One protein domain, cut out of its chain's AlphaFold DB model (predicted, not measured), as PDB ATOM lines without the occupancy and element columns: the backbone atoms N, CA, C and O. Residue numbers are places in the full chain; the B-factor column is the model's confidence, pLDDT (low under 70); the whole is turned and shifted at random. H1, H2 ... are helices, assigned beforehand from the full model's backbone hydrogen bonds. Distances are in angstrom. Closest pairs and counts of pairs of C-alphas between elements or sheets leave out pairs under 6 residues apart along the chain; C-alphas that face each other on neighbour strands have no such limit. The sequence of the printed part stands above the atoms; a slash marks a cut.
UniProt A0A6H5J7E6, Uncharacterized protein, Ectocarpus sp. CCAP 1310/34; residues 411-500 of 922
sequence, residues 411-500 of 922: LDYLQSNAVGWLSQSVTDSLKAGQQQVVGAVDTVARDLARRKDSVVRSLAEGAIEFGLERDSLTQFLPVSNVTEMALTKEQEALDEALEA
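Overview. This is residues 411 to 500 of the 922 residues of an uncharacterized protein of Ectocarpus sp. CCAP 1310/34 (UniProt A0A6H5J7E6). One very long helix, H1, makes the length of the model, and past residue 465 the backbone turns through the short helix H2 and folds back as a shorter helix, H3, which runs in nearly the reverse direction with an open gap between it and H1. The result is a narrow J with one long and one short arm, loosely formed, in which no two helices clearly touch. The printed part has 90 residues with three named helices, H1, H2 and H3 in chain order, and no named strand; the class is all helix. It is extended, with a radius of gyration of the C-alphas of 24.3 A and spans of 83 by 23 by 10 A.

Arrangement. H1, residues 411 to 465, is followed by a tight link of 4 residues to H2, residues 470 to 476. H1 and H2 are close but not clearly touching: their closest C-alphas, those of Ile 464 and Arg 470, are 7.8 A apart. They stand at a steep tilt of 60 degrees and run opposite ways. A tight link of 2 residues joins H2 to H3, residues 479 to 500. H3 is apart from H1 and from H2. Every O i to N i+4 pair is within hydrogen-bond range in H1, 17 of 18 in H3, and 1 of 3 in H2, where 2 of 4 O i to N i+3 pairs are within range.

Along the chain. H1 begins at C-alpha 411 (287.625, 209.077, 312.078) and ends at C-alpha 465 (276.246, 277.989, 273.472), 79.8 A from first to last C-alpha. H2 measures 10.5 A. H3 measures 32.1 A and ends at C-alpha 500 (299.442, 242.747, 298.116).

Size, cuts and confidence. The two C-alphas farthest apart, those of Leu 411 and Gly 467, are 83.2 A apart. Residues 411 to 459 and 474 to 500 stand free. The printed part has no cut, and both links are tight. Mean pLDDT of the printed part is 72.8; 37 residues are under 70, among them 472 to 491.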
ATOM      1  N   LEU A 411     288.089 207.765 311.624       65.50
ATOM      2  CA  LEU A 411     287.625 209.077 312.078       65.50
ATOM      3  C   LEU A 411     288.547 210.190 311.574       65.50
ATOM      4  O   LEU A 411     288.040 211.101 310.936       65.50
ATOM      5  N   ASP A 412     289.868 210.072 311.726       57.53
ATOM      6  CA  ASP A 412     290.853 211.030 311.204       57.53
ATOM      7  C   ASP A 412     290.705 211.211 309.686       57.53
ATOM      8  O   ASP A 412     290.690 212.334 309.182       57.53
ATOM      9  N   TYR A 413     290.548 210.115 308.931       60.28
ATOM     10  CA  TYR A 413     290.349 210.165 307.481       60.28
ATOM     11  C   TYR A 413     289.005 210.796 307.095       60.28
ATOM     12  O   TYR A 413     288.935 211.554 306.129       60.28
ATOM     13  N   LEU A 414     287.929 210.530 307.842       62.91
ATOM     14  CA  LEU A 414     286.614 211.117 307.576       62.91
ATOM     15  C   LEU A 414     286.567 212.598 307.985       62.91
ATOM     16  O   LEU A 414     286.033 213.406 307.235       62.91
ATOM     17  N   GLN A 415     287.185 212.972 309.108       72.75
ATOM     18  CA  GLN A 415     287.324 214.352 309.573       72.75
ATOM     19  C   GLN A 415     288.209 215.174 308.633       72.75
ATOM     20  O   GLN A 415     287.787 216.237 308.193       72.75
ATOM     21  N   SER A 416     289.396 214.686 308.259       58.41
ATOM     22  CA  SER A 416     290.289 215.401 307.334       58.41
ATOM     23  C   SER A 416     289.681 215.567 305.939       58.41
ATOM     24  O   SER A 416     289.778 216.653 305.370       58.41
ATOM     25  N   ASN A 417     288.971 214.559 305.413       66.88
ATOM     26  CA  ASN A 417     288.213 214.714 304.167       66.88
ATOM     27  C   ASN A 417     287.005 215.651 304.320       66.88
ATOM     28  O   ASN A 417     286.754 216.442 303.416       66.88
ATOM     29  N   ALA A 418     286.270 215.605 305.435       67.56
ATOM     30  CA  ALA A 418     285.138 216.500 305.675       67.56
ATOM     31  C   ALA A 418     285.593 217.960 305.810       67.56
ATOM     32  O   ALA A 418     285.051 218.823 305.130       67.56
ATOM     33  N   VAL A 419     286.623 218.235 306.616       77.12
ATOM     34  CA  VAL A 419     287.218 219.570 306.790       77.12
ATOM     35  C   VAL A 419     287.856 220.055 305.487       77.12
ATOM     36  O   VAL A 419     287.635 221.198 305.097       77.12
ATOM     37  N   GLY A 420     288.587 219.195 304.771       74.81
ATOM     38  CA  GLY A 420     289.174 219.527 303.472       74.81
ATOM     39  C   GLY A 420     288.119 219.873 302.419       74.81
ATOM     40  O   GLY A 420     288.233 220.898 301.751       74.81
ATOM     41  N   TRP A 421     287.055 219.074 302.317       77.25
ATOM     42  CA  TRP A 421     285.954 219.311 301.381       77.25
ATOM     43  C   TRP A 421     285.093 220.524 301.765       77.25
ATOM     44  O   TRP A 421     284.692 221.287 300.884       77.25
ATOM     45  N   LEU A 422     284.842 220.748 303.059       65.00
ATOM     46  CA  LEU A 422     284.130 221.932 303.542       65.00
ATOM     47  C   LEU A 422     284.957 223.197 303.277       65.00
ATOM     48  O   LEU A 422     284.428 224.167 302.749       65.00
ATOM     49  N   SER A 423     286.264 223.164 303.552       70.69
ATOM     50  CA  SER A 423     287.202 224.259 303.270       70.69
ATOM     51  C   SER A 423     287.303 224.566 301.770       70.69
ATOM     52  O   SER A 423     287.241 225.729 301.374       70.69
ATOM     53  N   GLN A 424     287.365 223.546 300.906       76.00
ATOM     54  CA  GLN A 424     287.304 223.737 299.452       76.00
ATOM     55  C   GLN A 424     285.965 224.351 299.021       76.00
ATOM     56  O   GLN A 424     285.958 225.384 298.362       76.00
ATOM     57  N   SER A 425     284.835 223.804 299.477       68.44
ATOM     58  CA  SER A 425     283.500 224.317 299.129       68.44
ATOM     59  C   SER A 425     283.282 225.760 299.601       68.44
ATOM     60  O   SER A 425     282.728 226.576 298.867       68.44
ATOM     61  N   VAL A 426     283.756 226.103 300.803       71.31
ATOM     62  CA  VAL A 426     283.708 227.463 301.362       71.31
ATOM     63  C   VAL A 426     284.640 228.402 300.596       71.31
ATOM     64  O   VAL A 426     284.203 229.476 300.194       71.31
ATOM     65  N   THR A 427     285.891 228.014 300.325       80.69
ATOM     66  CA  THR A 427     286.836 228.877 299.592       80.69
ATOM     67  C   THR A 427     286.461 229.063 298.124       80.69
ATOM     68  O   THR A 427     286.673 230.150 297.595       80.69
ATOM     69  N   ASP A 428     285.865 228.072 297.461       78.25
ATOM     70  CA  ASP A 428     285.352 228.221 296.093       78.25
ATOM     71  C   ASP A 428     284.062 229.056 296.052       78.25
ATOM     72  O   ASP A 428     283.904 229.884 295.154       78.25
ATOM     73  N   SER A 429     283.197 228.954 297.071       71.50
ATOM     74  CA  SER A 429     282.046 229.861 297.234       71.50
ATOM     75  C   SER A 429     282.487 231.309 297.489       71.50
ATOM     76  O   SER A 429     281.937 232.233 296.894       71.50
ATOM     77  N   LEU A 430     283.522 231.517 298.312       76.31
ATOM     78  CA  LEU A 430     284.140 232.828 298.545       76.31
ATOM     79  C   LEU A 430     284.783 233.398 297.274       76.31
ATOM     80  O   LEU A 430     284.577 234.572 296.986       76.31
ATOM     81  N   LYS A 431     285.486 232.587 296.470       82.50
ATOM     82  CA  LYS A 431     286.014 233.015 295.158       82.50
ATOM     83  C   LYS A 431     284.892 233.409 294.197       82.50
ATOM     84  O   LYS A 431     285.013 234.428 293.524       82.50
ATOM     85  N   ALA A 432     283.803 232.640 294.142       79.06
ATOM     86  CA  ALA A 432     282.650 232.954 293.298       79.06
ATOM     87  C   ALA A 432     281.966 234.264 293.732       79.06
ATOM     88  O   ALA A 432     281.701 235.124 292.892       79.06
ATOM     89  N   GLY A 433     281.759 234.460 295.039       72.88
ATOM     90  CA  GLY A 433     281.251 235.717 295.596       72.88
ATOM     91  C   GLY A 433     282.189 236.899 295.330       72.88
ATOM     92  O   GLY A 433     281.743 237.945 294.867       72.88
ATOM     93  N   GLN A 434     283.499 236.722 295.519       85.38
ATOM     94  CA  GLN A 434     284.506 237.744 295.223       85.38
ATOM     95  C   GLN A 434     284.514 238.123 293.734       85.38
ATOM     96  O   GLN A 434     284.587 239.305 293.412       85.38
ATOM     97  N   GLN A 435     284.380 237.157 292.819       85.50
ATOM     98  CA  GLN A 435     284.262 237.425 291.380       85.50
ATOM     99  C   GLN A 435     282.968 238.174 291.024       85.50
ATOM    100  O   GLN A 435     283.000 239.045 290.157       85.50
ATOM    101  N   GLN A 436     281.851 237.894 291.705       80.06
ATOM    102  CA  GLN A 436     280.611 238.661 291.533       80.06
ATOM    103  C   GLN A 436     280.741 240.098 292.059       80.06
ATOM    104  O   GLN A 436     280.317 241.026 291.376       80.06
ATOM    105  N   VAL A 437     281.373 240.300 293.222       80.56
ATOM    106  CA  VAL A 437     281.616 241.639 293.789       80.56
ATOM    107  C   VAL A 437     282.569 242.449 292.908       80.56
ATOM    108  O   VAL A 437     282.247 243.584 292.573       80.56
ATOM    109  N   VAL A 438     283.691 241.870 292.464       89.00
ATOM    110  CA  VAL A 438     284.618 242.537 291.528       89.00
ATOM    111  C   VAL A 438     283.911 242.869 290.212       89.00
ATOM    112  O   VAL A 438     283.975 244.007 289.767       89.00
ATOM    113  N   GLY A 439     283.143 241.935 289.639       87.06
ATOM    114  CA  GLY A 439     282.370 242.194 288.419       87.06
ATOM    115  C   GLY A 439     281.319 243.305 288.572       87.06
ATOM    116  O   GLY A 439     281.098 244.065 287.626       87.06
ATOM    117  N   ALA A 440     280.707 243.434 289.754       80.75
ATOM    118  CA  ALA A 440     279.776 244.514 290.076       80.75
ATOM    119  C   ALA A 440     280.493 245.870 290.218       80.75
ATOM    120  O   ALA A 440     280.055 246.859 289.625       80.75
ATOM    121  N   VAL A 441     281.627 245.914 290.928       86.38
ATOM    122  CA  VAL A 441     282.480 247.112 291.032       86.38
ATOM    123  C   VAL A 441     282.972 247.544 289.647       86.38
ATOM    124  O   VAL A 441     282.823 248.712 289.295       86.38
ATOM    125  N   ASP A 442     283.422 246.608 288.807       87.94
ATOM    126  CA  ASP A 442     283.818 246.881 287.422       87.94
ATOM    127  C   ASP A 442     282.669 247.481 286.597       87.94
ATOM    128  O   ASP A 442     282.922 248.293 285.705       87.94
ATOM    129  N   THR A 443     281.410 247.071 286.816       88.12
ATOM    130  CA  THR A 443     280.262 247.698 286.133       88.12
ATOM    131  C   THR A 443     279.990 249.111 286.639       88.12
ATOM    132  O   THR A 443     279.824 250.010 285.817       88.12
ATOM    133  N   VAL A 444     280.030 249.336 287.957       87.56
ATOM    134  CA  VAL A 444     279.827 250.668 288.550       87.56
ATOM    135  C   VAL A 444     280.923 251.638 288.101       87.56
ATOM    136  O   VAL A 444     280.606 252.743 287.675       87.56
ATOM    137  N   ALA A 445     282.191 251.217 288.093       84.88
ATOM    138  CA  ALA A 445     283.310 252.032 287.621       84.88
ATOM    139  C   ALA A 445     283.164 252.426 286.138       84.88
ATOM    140  O   ALA A 445     283.374 253.586 285.776       84.88
ATOM    141  N   ARG A 446     282.736 251.493 285.273       88.88
ATOM    142  CA  ARG A 446     282.487 251.772 283.846       88.88
ATOM    143  C   ARG A 446     281.314 252.723 283.619       88.88
ATOM    144  O   ARG A 446     281.402 253.576 282.738       88.88
ATOM    145  N   ASP A 447     280.239 252.612 284.394       87.44
ATOM    146  CA  ASP A 447     279.104 253.534 284.279       87.44
ATOM    147  C   ASP A 447     279.383 254.899 284.932       87.44
ATOM    148  O   ASP A 447     278.894 255.916 284.436       87.44
ATOM    149  N   LEU A 448     280.249 254.970 285.950       88.19
ATOM    150  CA  LEU A 448     280.761 256.235 286.487       88.19
ATOM    151  C   LEU A 448     281.644 256.964 285.459       88.19
ATOM    152  O   LEU A 448     281.460 258.159 285.238       88.19
ATOM    153  N   ALA A 449     282.536 256.245 284.766       85.69
ATOM    154  CA  ALA A 449     283.339 256.800 283.672       85.69
ATOM    155  C   ALA A 449     282.456 257.338 282.531       85.69
ATOM    156  O   ALA A 449     282.613 258.480 282.107       85.69
ATOM    157  N   ARG A 450     281.437 256.576 282.107       89.44
ATOM    158  CA  ARG A 450     280.450 257.031 281.109       89.44
ATOM    159  C   ARG A 450     279.686 258.282 281.549       89.44
ATOM    160  O   ARG A 450     279.418 259.146 280.717       89.44
ATOM    161  N   ARG A 451     279.339 258.393 282.838       89.88
ATOM    162  CA  ARG A 451     278.718 259.601 283.408       89.88
ATOM    163  C   ARG A 451     279.686 260.786 283.396       89.88
ATOM    164  O   ARG A 451     279.270 261.858 282.969       89.88
ATOM    165  N   LYS A 452     280.965 260.596 283.756       91.62
ATOM    166  CA  LYS A 452     282.017 261.627 283.635       91.62
ATOM    167  C   LYS A 452     282.107 262.147 282.197       91.62
ATOM    168  O   LYS A 452     281.980 263.348 281.988       91.62
ATOM    169  N   ASP A 453     282.223 261.258 281.210       87.81
ATOM    170  CA  ASP A 453     282.300 261.645 279.795       87.81
ATOM    171  C   ASP A 453     281.037 262.375 279.309       87.81
ATOM    172  O   ASP A 453     281.113 263.266 278.461       87.81
ATOM    173  N   SER A 454     279.861 262.000 279.827       87.81
ATOM    174  CA  SER A 454     278.596 262.669 279.507       87.81
ATOM    175  C   SER A 454     278.536 264.083 280.086       87.81
ATOM    176  O   SER A 454     278.152 265.002 279.372       87.81
ATOM    177  N   VAL A 455     278.953 264.264 281.345       91.81
ATOM    178  CA  VAL A 455     278.988 265.573 282.020       91.81
ATOM    179  C   VAL A 455     280.011 266.504 281.364       91.81
ATOM    180  O   VAL A 455     279.717 267.677 281.138       91.81
ATOM    181  N   VAL A 456     281.183 265.978 280.985       90.44
ATOM    182  CA  VAL A 456     282.206 266.728 280.238       90.44
ATOM    183  C   VAL A 456     281.682 267.166 278.866       90.44
ATOM    184  O   VAL A 456     281.914 268.310 278.481       90.44
ATOM    185  N   ARG A 457     280.925 266.320 278.149       88.69
ATOM    186  CA  ARG A 457     280.285 266.727 276.884       88.69
ATOM    187  C   ARG A 457     279.218 267.801 277.082       88.69
ATOM    188  O   ARG A 457     279.307 268.816 276.404       88.69
ATOM    189  N   SER A 458     278.308 267.665 278.049       87.62
ATOM    190  CA  SER A 458     277.299 268.709 278.306       87.62
ATOM    191  C   SER A 458     277.912 270.045 278.752       87.62
ATOM    192  O   SER A 458     277.386 271.100 278.413       87.62
ATOM    193  N   LEU A 459     279.045 270.024 279.468       88.50
ATOM    194  CA  LEU A 459     279.799 271.239 279.800       88.50
ATOM    195  C   LEU A 459     280.469 271.863 278.568       88.50
ATOM    196  O   LEU A 459     280.437 273.081 278.418       88.50
ATOM    197  N   ALA A 460     281.047 271.053 277.678       85.06
ATOM    198  CA  ALA A 460     281.650 271.541 276.438       85.06
ATOM    199  C   ALA A 460     280.603 272.093 275.451       85.06
ATOM    200  O   ALA A 460     280.843 273.113 274.812       85.06
ATOM    201  N   GLU A 461     279.443 271.443 275.351       89.06
ATOM    202  CA  GLU A 461     278.308 271.877 274.528       89.06
ATOM    203  C   GLU A 461     277.720 273.193 275.068       89.06
ATOM    204  O   GLU A 461     277.628 274.164 274.320       89.06
ATOM    205  N   GLY A 462     277.462 273.290 276.379       90.19
ATOM    206  CA  GLY A 462     277.008 274.536 277.008       90.19
ATOM    207  C   GLY A 462     278.020 275.687 276.898       90.19
ATOM    208  O   GLY A 462     277.631 276.824 276.644       90.19
ATOM    209  N   ALA A 463     279.326 275.418 277.014       84.75
ATOM    210  CA  ALA A 463     280.358 276.443 276.826       84.75
ATOM    211  C   ALA A 463     280.374 277.022 275.396       84.75
ATOM    212  O   ALA A 463     280.662 278.207 275.221       84.75
ATOM    213  N   ILE A 464     280.023 276.214 274.388       86.38
ATOM    214  CA  ILE A 464     279.860 276.668 272.999       86.38
ATOM    215  C   ILE A 464     278.594 277.531 272.850       86.38
ATOM    216  O   ILE A 464     278.653 278.566 272.190       86.38
ATOM    217  N   GLU A 465     277.473 277.168 273.489       87.81
ATOM    218  CA  GLU A 465     276.246 277.989 273.472       87.81
ATOM    219  C   GLU A 465     276.433 279.364 274.140       87.81
ATOM    220  O   GLU A 465     275.849 280.350 273.690       87.81
ATOM    221  N   PHE A 466     277.297 279.466 275.155       87.56
ATOM    222  CA  PHE A 466     277.676 280.742 275.780       87.56
ATOM    223  C   PHE A 466     278.666 281.594 274.959       87.56
ATOM    224  O   PHE A 466     279.077 282.659 275.421       87.56
ATOM    225  N   GLY A 467     279.035 281.175 273.744       83.00
ATOM    226  CA  GLY A 467     279.822 281.991 272.813       83.00
ATOM    227  C   GLY A 467     281.314 282.107 273.144       83.00
ATOM    228  O   GLY A 467     281.978 283.004 272.628       83.00
ATOM    229  N   LEU A 468     281.859 281.218 273.980       81.50
ATOM    230  CA  LEU A 468     283.300 281.146 274.224       81.50
ATOM    231  C   LEU A 468     284.012 280.584 272.985       81.50
ATOM    232  O   LEU A 468     283.861 279.407 272.648       81.50
ATOM    233  N   GLU A 469     284.818 281.412 272.316       77.69
ATOM    234  CA  GLU A 469     285.647 280.961 271.196       77.69
ATOM    235  C   GLU A 469     286.589 279.835 271.646       77.69
ATOM    236  O   GLU A 469     287.259 279.934 272.681       77.69
ATOM    237  N   ARG A 470     286.654 278.756 270.852       65.25
ATOM    238  CA  ARG A 470     287.379 277.512 271.186       65.25
ATOM    239  C   ARG A 470     288.832 277.737 271.601       65.25
ATOM    240  O   ARG A 470     289.321 277.024 272.476       65.25
ATOM    241  N   ASP A 471     289.482 278.730 271.009       72.56
ATOM    242  CA  ASP A 471     290.903 279.012 271.209       72.56
ATOM    243  C   ASP A 471     291.189 279.699 272.560       72.56
ATOM    244  O   ASP A 471     292.328 279.713 273.022       72.56
ATOM    245  N   SER A 472     290.153 280.206 273.243       63.91
ATOM    246  CA  SER A 472     290.244 280.687 274.631       63.91
ATOM    247  C   SER A 472     290.097 279.551 275.656       63.91
ATOM    248  O   SER A 472     290.822 279.501 276.652       63.91
ATOM    249  N   LEU A 473     289.214 278.580 275.391       56.59
ATOM    250  CA  LEU A 473     288.944 277.445 276.285       56.59
ATOM    251  C   LEU A 473     290.170 276.540 276.491       56.59
ATOM    252  O   LEU A 473     290.325 275.954 277.562       56.59
ATOM    253  N   THR A 474     291.068 276.461 275.507       59.03
ATOM    254  CA  THR A 474     292.339 275.722 275.613       59.03
ATOM    255  C   THR A 474     293.386 276.413 276.492       59.03
ATOM    256  O   THR A 474     294.302 275.737 276.954       59.03
ATOM    257  N   GLN A 475     293.251 277.714 276.782       60.06
ATOM    258  CA  GLN A 475     294.125 278.426 277.728       60.06
ATOM    259  C   GLN A 475     293.594 278.385 279.170       60.06
ATOM    260  O   GLN A 475     294.384 278.308 280.109       60.06
ATOM    261  N   PHE A 476     292.270 278.389 279.363       51.94
ATOM    262  CA  PHE A 476     291.651 278.462 280.696       51.94
ATOM    263  C   PHE A 476     291.416 277.111 281.398       51.94
ATOM    264  O   PHE A 476     290.979 277.103 282.549       51.94
ATOM    265  N   LEU A 477     291.723 275.969 280.765       47.53
ATOM    266  CA  LEU A 477     291.494 274.631 281.342       47.53
ATOM    267  C   LEU A 477     292.759 273.756 281.532       47.53
ATOM    268  O   LEU A 477     292.776 272.608 281.084       47.53
ATOM    269  N   PRO A 478     293.770 274.175 282.324       47.38
ATOM    270  CA  PRO A 478     294.831 273.286 282.829       47.38
ATOM    271  C   PRO A 478     294.336 272.314 283.934       47.38
ATOM    272  O   PRO A 478     295.099 271.878 284.798       47.38
ATOM    273  N   VAL A 479     293.042 271.975 283.933       47.31
ATOM    274  CA  VAL A 479     292.359 271.165 284.961       47.31
ATOM    275  C   VAL A 479     292.624 269.662 284.780       47.31
ATOM    276  O   VAL A 479     292.486 268.895 285.738       47.31
ATOM    277  N   SER A 480     293.076 269.237 283.591       48.25
ATOM    278  CA  SER A 480     293.578 267.877 283.344       48.25
ATOM    279  C   SER A 480     294.635 267.499 284.378       48.25
ATOM    280  O   SER A 480     294.426 266.582 285.160       48.25
ATOM    281  N   ASN A 481     295.703 268.288 284.487       46.94
ATOM    282  CA  ASN A 481     296.898 267.896 285.231       46.94
ATOM    283  C   ASN A 481     296.626 267.742 286.737       46.94
ATOM    284  O   ASN A 481     297.143 266.822 287.367       46.94
ATOM    285  N   VAL A 482     295.784 268.604 287.321       46.66
ATOM    286  CA  VAL A 482     295.441 268.540 288.754       46.66
ATOM    287  C   VAL A 482     294.493 267.373 289.053       46.66
ATOM    288  O   VAL A 482     294.658 266.696 290.067       46.66
ATOM    289  N   THR A 483     293.524 267.095 288.171       50.41
ATOM    290  CA  THR A 483     292.573 265.988 288.378       50.41
ATOM    291  C   THR A 483     293.152 264.622 288.001       50.41
ATOM    292  O   THR A 483     292.843 263.633 288.664       50.41
ATOM    293  N   GLU A 484     294.053 264.558 287.020       47.91
ATOM    294  CA  GLU A 484     294.847 263.367 286.714       47.91
ATOM    295  C   GLU A 484     295.815 263.046 287.853       47.91
ATOM    296  O   GLU A 484     295.808 261.912 288.313       47.91
ATOM    297  N   MET A 485     296.574 264.011 288.396       47.59
ATOM    298  CA  MET A 485     297.483 263.745 289.530       47.59
ATOM    299  C   MET A 485     296.784 263.302 290.827       47.59
ATOM    300  O   MET A 485     297.440 262.725 291.698       47.59
ATOM    301  N   ALA A 486     295.484 263.569 290.975       49.81
ATOM    302  CA  ALA A 486     294.671 263.002 292.050       49.81
ATOM    303  C   ALA A 486     294.239 261.562 291.718       49.81
ATOM    304  O   ALA A 486     294.503 260.644 292.494       49.81
ATOM    305  N   LEU A 487     293.647 261.350 290.536       48.50
ATOM    306  CA  LEU A 487     293.150 260.039 290.100       48.50
ATOM    307  C   LEU A 487     294.262 258.992 289.937       48.50
ATOM    308  O   LEU A 487     294.058 257.838 290.307       48.50
ATOM    309  N   THR A 488     295.447 259.365 289.444       60.66
ATOM    310  CA  THR A 488     296.569 258.423 289.303       60.66
ATOM    311  C   THR A 488     297.052 257.907 290.652       60.66
ATOM    312  O   THR A 488     297.338 256.719 290.756       60.66
ATOM    313  N   LYS A 489     297.063 258.741 291.699       65.94
ATOM    314  CA  LYS A 489     297.428 258.318 293.062       65.94
ATOM    315  C   LYS A 489     296.403 257.368 293.680       65.94
ATOM    316  O   LYS A 489     296.791 256.412 294.346       65.94
ATOM    317  N   GLU A 490     295.110 257.594 293.447       64.44
ATOM    318  CA  GLU A 490     294.068 256.662 293.898       64.44
ATOM    319  C   GLU A 490     294.123 255.329 293.133       64.44
ATOM    320  O   GLU A 490     293.957 254.270 293.740       64.44
ATOM    321  N   GLN A 491     294.424 255.350 291.829       56.22
ATOM    322  CA  GLN A 491     294.628 254.129 291.042       56.22
ATOM    323  C   GLN A 491     295.896 253.365 291.459       56.22
ATOM    324  O   GLN A 491     295.839 252.148 291.615       56.22
ATOM    325  N   GLU A 492     297.012 254.056 291.697       74.88
ATOM    326  CA  GLU A 492     298.280 253.459 292.144       74.88
ATOM    327  C   GLU A 492     298.124 252.768 293.513       74.88
ATOM    328  O   GLU A 492     298.546 251.623 293.683       74.88
ATOM    329  N   ALA A 493     297.404 253.395 294.452       68.94
ATOM    330  CA  ALA A 493     297.054 252.785 295.738       68.94
ATOM    331  C   ALA A 493     296.118 251.562 295.597       68.94
ATOM    332  O   ALA A 493     296.246 250.586 296.345       68.94
ATOM    333  N   LEU A 494     295.188 251.581 294.633       63.62
ATOM    334  CA  LEU A 494     294.289 250.455 294.355       63.62
ATOM    335  C   LEU A 494     295.047 249.250 293.767       63.62
ATOM    336  O   LEU A 494     294.813 248.106 294.174       63.62
ATOM    337  N   ASP A 495     295.973 249.499 292.838       67.12
ATOM    338  CA  ASP A 495     296.807 248.462 292.228       67.12
ATOM    339  C   ASP A 495     297.836 247.890 293.219       67.12
ATOM    340  O   ASP A 495     298.040 246.672 293.233       67.12
ATOM    341  N   GLU A 496     298.410 248.698 294.122       81.62
ATOM    342  CA  GLU A 496     299.267 248.186 295.204       81.62
ATOM    343  C   GLU A 496     298.493 247.254 296.159       81.62
ATOM    344  O   GLU A 496     298.988 246.180 296.528       81.62
ATOM    345  N   ALA A 497     297.248 247.595 296.508       57.06
ATOM    346  CA  ALA A 497     296.390 246.733 297.323       57.06
ATOM    347  C   ALA A 497     296.053 245.398 296.617       57.06
ATOM    348  O   ALA A 497     296.060 244.328 297.242       57.06
ATOM    349  N   LEU A 498     295.814 245.429 295.299       53.69
ATOM    350  CA  LEU A 498     295.605 244.235 294.468       53.69
ATOM    351  C   LEU A 498     296.871 243.367 294.343       53.69
ATOM    352  O   LEU A 498     296.790 242.135 294.394       53.69
ATOM    353  N   GLU A 499     298.042 243.988 294.222       67.19
ATOM    354  CA  GLU A 499     299.355 243.339 294.296       67.19
ATOM    355  C   GLU A 499     299.558 242.635 295.649       67.19
ATOM    356  O   GLU A 499     299.897 241.447 295.684       67.19
ATOM    357  N   ALA A 500     299.294 243.311 296.772       59.69
ATOM    358  CA  ALA A 500     299.442 242.747 298.116       59.69
ATOM    359  C   ALA A 500     298.578 241.485 298.324       59.69
ATOM    360  O   ALA A 500     299.067 240.460 298.814       59.69
TER     361      ALA A 500